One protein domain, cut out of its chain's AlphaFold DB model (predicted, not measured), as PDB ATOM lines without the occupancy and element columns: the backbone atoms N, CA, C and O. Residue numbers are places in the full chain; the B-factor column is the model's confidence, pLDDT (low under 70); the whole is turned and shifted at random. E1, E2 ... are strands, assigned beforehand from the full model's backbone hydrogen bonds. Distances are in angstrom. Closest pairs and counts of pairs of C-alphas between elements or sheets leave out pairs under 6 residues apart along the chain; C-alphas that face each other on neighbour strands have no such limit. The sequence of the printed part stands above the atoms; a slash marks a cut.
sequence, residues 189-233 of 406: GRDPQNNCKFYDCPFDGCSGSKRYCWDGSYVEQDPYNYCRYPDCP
ATOM      1  N   GLY A 189     480.910 460.655 468.878       94.38
ATOM      2  CA  GLY A 189     481.878 460.975 467.825       94.38
ATOM      3  C   GLY A 189     483.324 460.935 468.326       94.38
ATOM      4  O   GLY A 189     483.591 460.625 469.489       94.38
ATOM      5  N   ARG A 190     484.275 461.258 467.447       93.19
ATOM      6  CA  ARG A 190     485.698 461.394 467.794       93.19
ATOM      7  C   ARG A 190     486.003 462.748 468.433       93.19
ATOM      8  O   ARG A 190     485.492 463.768 467.990       93.19
ATOM      9  N   ASP A 191     486.890 462.747 469.419       90.62
ATOM     10  CA  ASP A 191     487.430 463.916 470.099       90.62
ATOM     11  C   ASP A 191     488.667 464.456 469.351       90.62
ATOM     12  O   ASP A 191     489.732 463.819 469.368       90.62
ATOM     13  N   PRO A 192     488.576 465.643 468.716       89.62
ATOM     14  CA  PRO A 192     489.699 466.267 468.019       89.62
ATOM     15  C   PRO A 192     490.883 466.599 468.928       89.62
ATOM     16  O   PRO A 192     492.003 466.733 468.443       89.62
ATOM     17  N   GLN A 193     490.655 466.715 470.238       85.00
ATOM     18  CA  GLN A 193     491.685 467.063 471.216       85.00
ATOM     19  C   GLN A 193     492.405 465.831 471.782       85.00
ATOM     20  O   GLN A 193     493.478 465.963 472.367       85.00
ATOM     21  N   ASN A 194     491.864 464.627 471.567       86.88
ATOM     22  CA  ASN A 194     492.417 463.368 472.070       86.88
ATOM     23  C   ASN A 194     492.823 462.430 470.923       86.88
ATOM     24  O   ASN A 194     492.435 461.260 470.882       86.88
ATOM     25  N   ASN A 195     493.588 462.955 469.957       89.31
ATOM     26  CA  ASN A 195     494.067 462.216 468.781       89.31
ATOM     27  C   ASN A 195     492.943 461.455 468.049       89.31
ATOM     28  O   ASN A 195     493.131 460.314 467.623       89.31
ATOM     29  N   CYS A 196     491.758 462.066 467.937       92.44
ATOM     30  CA  CYS A 196     490.596 461.475 467.282       92.44
ATOM     31  C   CYS A 196     490.127 460.138 467.883       92.44
ATOM     32  O   CYS A 196     489.559 459.302 467.176       92.44
ATOM     33  N   LYS A 197     490.340 459.905 469.182       93.38
ATOM     34  CA  LYS A 197     489.667 458.818 469.911       93.38
ATOM     35  C   LYS A 197     488.186 459.143 470.084       93.38
ATOM     36  O   LYS A 197     487.838 460.308 470.168       93.38
ATOM     37  N   PHE A 198     487.317 458.140 470.128       94.06
ATOM     38  CA  PHE A 198     485.904 458.367 470.452       94.06
ATOM     39  C   PHE A 198     485.758 458.967 471.854       94.06
ATOM     40  O   PHE A 198     486.537 458.610 472.740       94.06
ATOM     41  N   TYR A 199     484.784 459.861 472.048       91.75
ATOM     42  CA  TYR A 199     484.390 460.274 473.395       91.75
ATOM     43  C   TYR A 199     483.968 459.047 474.205       91.75
ATOM     44  O   TYR A 199     483.399 458.098 473.659       91.75
ATOM     45  N   ASP A 200     484.238 459.070 475.508       87.75
ATOM     46  CA  ASP A 200     483.728 458.038 476.401       87.75
ATOM     47  C   ASP A 200     482.196 458.045 476.353       87.75
ATOM     48  O   ASP A 200     481.559 459.103 476.383       87.75
ATOM     49  N   CYS A 201     481.601 456.856 476.260       84.38
ATOM     50  CA  CYS A 201     480.152 456.729 476.313       84.38
ATOM     51  C   CYS A 201     479.630 457.313 477.634       84.38
ATOM     52  O   CYS A 201     480.202 457.002 478.686       84.38
ATOM     53  N   PRO A 202     478.559 458.129 477.614       79.62
ATOM     54  CA  PRO A 202     477.944 458.614 478.839       79.62
ATOM     55  C   PRO A 202     477.494 457.408 479.676       79.62
ATOM     56  O   PRO A 202     476.630 456.634 479.274       79.62
ATOM     57  N   PHE A 203     478.147 457.203 480.821       70.44
ATOM     58  CA  PHE A 203     477.854 456.103 481.737       70.44
ATOM     59  C   PHE A 203     476.649 456.457 482.613       70.44
ATOM     60  O   PHE A 203     476.785 456.711 483.809       70.44
ATOM     61  N   ASP A 204     475.453 456.429 482.036       67.62
ATOM     62  CA  ASP A 204     474.264 456.143 482.832       67.62
ATOM     63  C   ASP A 204     474.269 454.629 483.043       67.62
ATOM     64  O   ASP A 204     474.123 453.863 482.093       67.62
ATOM     65  N   GLY A 205     474.603 454.201 484.266       67.94
ATOM     66  CA  GLY A 205     474.942 452.816 484.602       67.94
ATOM     67  C   GLY A 205     474.043 451.768 483.937       67.94
ATOM     68  O   GLY A 205     472.849 451.989 483.732       67.94
ATOM     69  N   CYS A 206     474.621 450.602 483.620       78.88
ATOM     70  CA  CYS A 206     473.864 449.457 483.114       78.88
ATOM     71  C   CYS A 206     472.587 449.283 483.941       78.88
ATOM     72  O   CYS A 206     472.619 449.492 485.151       78.88
ATOM     73  N   SER A 207     471.490 448.896 483.288       79.62
ATOM     74  CA  SER A 207     470.100 448.900 483.786       79.62
ATOM     75  C   SER A 207     469.809 448.222 485.146       79.62
ATOM     76  O   SER A 207     468.647 448.067 485.514       79.62
ATOM     77  N   GLY A 208     470.820 447.762 485.889       79.44
ATOM     78  CA  GLY A 208     470.709 447.071 487.171       79.44
ATOM     79  C   GLY A 208     470.027 445.714 487.039       79.44
ATOM     80  O   GLY A 208     469.678 445.088 488.038       79.44
ATOM     81  N   SER A 209     469.792 445.260 485.806       82.25
ATOM     82  CA  SER A 209     469.064 444.038 485.526       82.25
ATOM     83  C   SER A 209     469.904 442.842 485.959       82.25
ATOM     84  O   SER A 209     471.036 442.658 485.513       82.25
ATOM     85  N   LYS A 210     469.335 442.016 486.838       91.62
ATOM     86  CA  LYS A 210     469.942 440.769 487.310       91.62
ATOM     87  C   LYS A 210     469.566 439.632 486.370       91.62
ATOM     88  O   LYS A 210     468.388 439.454 486.060       91.62
ATOM     89  N   ARG A 211     470.547 438.824 485.972       88.19
ATOM     90  CA  ARG A 211     470.319 437.548 485.289       88.19
ATOM     91  C   ARG A 211     470.574 436.422 486.276       88.19
ATOM     92  O   ARG A 211     471.696 436.240 486.736       88.19
ATOM     93  N   TYR A 212     469.524 435.678 486.601       84.50
ATOM     94  CA  TYR A 212     469.636 434.516 487.473       84.50
ATOM     95  C   TYR A 212     470.305 433.356 486.735       84.50
ATOM     96  O   TYR A 212     470.001 433.077 485.571       84.50
ATOM     97  N   CYS A 213     471.223 432.705 487.432       81.75
ATOM     98  CA  CYS A 213     471.928 431.515 487.001       81.75
ATOM     99  C   CYS A 213     471.193 430.255 487.469       81.75
ATOM    100  O   CYS A 213     470.300 430.294 488.318       81.75
ATOM    101  N   TRP A 214     471.566 429.113 486.895       74.44
ATOM    102  CA  TRP A 214     470.924 427.823 487.161       74.44
ATOM    103  C   TRP A 214     471.126 427.318 488.599       74.44
ATOM    104  O   TRP A 214     470.345 426.494 489.069       74.44
ATOM    105  N   ASP A 215     472.155 427.800 489.302       74.81
ATOM    106  CA  ASP A 215     472.473 427.464 490.698       74.81
ATOM    107  C   ASP A 215     471.695 428.320 491.708       74.81
ATOM    108  O   ASP A 215     471.865 428.166 492.916       74.81
ATOM    109  N   GLY A 216     470.848 429.232 491.222       81.81
ATOM    110  CA  GLY A 216     470.143 430.217 492.035       81.81
ATOM    111  C   GLY A 216     470.970 431.464 492.361       81.81
ATOM    112  O   GLY A 216     470.428 432.392 492.966       81.81
ATOM    113  N   SER A 217     472.243 431.532 491.950       86.50
ATOM    114  CA  SER A 217     473.017 432.776 491.979       86.50
ATOM    115  C   SER A 217     472.523 433.747 490.900       86.50
ATOM    116  O   SER A 217     471.630 433.434 490.107       86.50
ATOM    117  N   TYR A 218     473.071 434.959 490.867       88.81
ATOM    118  CA  TYR A 218     472.790 435.916 489.805       88.81
ATOM    119  C   TYR A 218     474.065 436.637 489.384       88.81
ATOM    120  O   TYR A 218     474.974 436.843 490.186       88.81
ATOM    121  N   VAL A 219     474.094 437.049 488.123       90.00
ATOM    122  CA  VAL A 219     475.106 437.944 487.571       90.00
ATOM    123  C   VAL A 219     474.453 439.276 487.204       90.00
ATOM    124  O   VAL A 219     473.309 439.322 486.738       90.00
ATOM    125  N   GLU A 220     475.163 440.368 487.452       91.38
ATOM    126  CA  GLU A 220     474.771 441.719 487.037       91.38
ATOM    127  C   GLU A 220     475.544 442.101 485.774       91.38
ATOM    128  O   GLU A 220     476.595 441.529 485.482       91.38
ATOM    129  N   GLN A 221     474.998 443.024 484.985       89.62
ATOM    130  CA  GLN A 221     475.688 443.546 483.807       89.62
ATOM    131  C   GLN A 221     476.988 444.233 484.237       89.62
ATOM    132  O   GLN A 221     476.951 445.107 485.098       89.62
ATOM    133  N   ASP A 222     478.115 443.857 483.635       80.94
ATOM    134  CA  ASP A 222     479.411 444.462 483.945       80.94
ATOM    135  C   ASP A 222     479.540 445.819 483.225       80.94
ATOM    136  O   ASP A 222     479.567 445.846 481.983       80.94
ATOM    137  N   PRO A 223     479.634 446.948 483.961       78.56
ATOM    138  CA  PRO A 223     479.808 448.274 483.372       78.56
ATOM    139  C   PRO A 223     481.044 448.362 482.477       78.56
ATOM    140  O   PRO A 223     481.016 449.044 481.458       78.56
ATOM    141  N   TYR A 224     482.105 447.623 482.791       79.00
ATOM    142  CA  TYR A 224     483.365 447.666 482.054       79.00
ATOM    143  C   TYR A 224     483.390 446.732 480.838       79.00
ATOM    144  O   TYR A 224     484.280 446.848 479.998       79.00
ATOM    145  N   ASN A 225     482.405 445.837 480.701       78.62
ATOM    146  CA  ASN A 225     482.302 444.885 479.593       78.62
ATOM    147  C   ASN A 225     481.035 445.119 478.757       78.62
ATOM    148  O   ASN A 225     480.273 444.194 478.466       78.62
ATOM    149  N   TYR A 226     480.793 446.377 478.376       81.62
ATOM    150  CA  TYR A 226     479.681 446.777 477.503       81.62
ATOM    151  C   TYR A 226     478.302 446.313 478.012       81.62
ATOM    152  O   TYR A 226     477.457 445.887 477.222       81.62
ATOM    153  N   CYS A 227     478.088 446.331 479.333       82.06
ATOM    154  CA  CYS A 227     476.876 445.827 479.986       82.06
ATOM    155  C   CYS A 227     476.520 444.374 479.620       82.06
ATOM    156  O   CYS A 227     475.355 443.963 479.699       82.06
ATOM    157  N   ARG A 228     477.507 443.566 479.217       84.56
ATOM    158  CA  ARG A 228     477.315 442.126 479.061       84.56
ATOM    159  C   ARG A 228     477.227 441.485 480.435       84.56
ATOM    160  O   ARG A 228     477.926 441.868 481.370       84.56
ATOM    161  N   TYR A 229     476.365 440.483 480.538       86.88
ATOM    162  CA  TYR A 229     476.397 439.594 481.686       86.88
ATOM    163  C   TYR A 229     477.688 438.774 481.645       86.88
ATOM    164  O   TYR A 229     477.968 438.181 480.598       86.88
ATOM    165  N   PRO A 230     478.443 438.706 482.753       83.38
ATOM    166  CA  PRO A 230     479.448 437.673 482.944       83.38
ATOM    167  C   PRO A 230     478.833 436.287 482.727       83.38
ATOM    168  O   PRO A 230     477.628 436.091 482.932       83.38
ATOM    169  N   ASP A 231     479.658 435.313 482.347       81.50
ATOM    170  CA  ASP A 231     479.219 433.922 482.364       81.50
ATOM    171  C   ASP A 231     478.807 433.539 483.788       81.50
ATOM    172  O   ASP A 231     479.450 433.926 484.769       81.50
ATOM    173  N   CYS A 232     477.720 432.777 483.906       80.12
ATOM    174  CA  CYS A 232     477.351 432.194 485.187       80.12
ATOM    175  C   CYS A 232     478.531 431.378 485.738       80.12
ATOM    176  O   CYS A 232     479.243 430.752 484.941       80.12
ATOM    177  N   PRO A 233     478.742 431.350 487.070       81.56
ATOM    178  CA  PRO A 233     479.769 430.508 487.672       81.56
ATOM    179  C   PRO A 233     479.653 429.092 487.097       81.56
ATOM    180  O   PRO A 233     478.563 428.518 487.032       81.56
TER     181      PRO A 233
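Overview. This is residues 189 to 233 of the 406 residues of the protein "Hypothetical protein" of Ditylum brightwellii (UniProt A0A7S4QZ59). The printed part has little regular structure: a small hairpin of strands E1 and E2 lies toward one end of a long shape, and residues 189 to 209 run away from it to the other end, where residues 190 to 191 pair antiparallel with 197 to 198 in a small loop. After E2, residues 221 to 233 fold back toward the hairpin. The printed part has 45 residues, with two named strands, E1 then E2, antiparallel, and no named helix; the class is all strand, with only 6 residues in named elements. It is extended, with a radius of gyration of the C-alphas of 15.3 A and spans of 48 by 18 by 10 A, only just a rod.

Along the chain. E1 is residues 210 to 212, 6.3 A long, from C-alpha 210 at (469.942, 440.769, 487.310). E2 is residues 218 to 220, 6.7 A long, ending at C-alpha 220 at (474.771, 441.719, 487.037).

Arrangement. E1 and E2 form a hairpin with a tight link, antiparallel at 152 degrees. C-alphas 212 and 218 face each other at 4.2 A. N 211 and O 219 are within hydrogen-bond range at 2.9 A.

Size, cuts and confidence. The C-alphas of Pro 192 and Asp 215, the two farthest apart, are 48.1 A apart. The printed part has no cut. Residues 204 to 205 have pLDDT under 70.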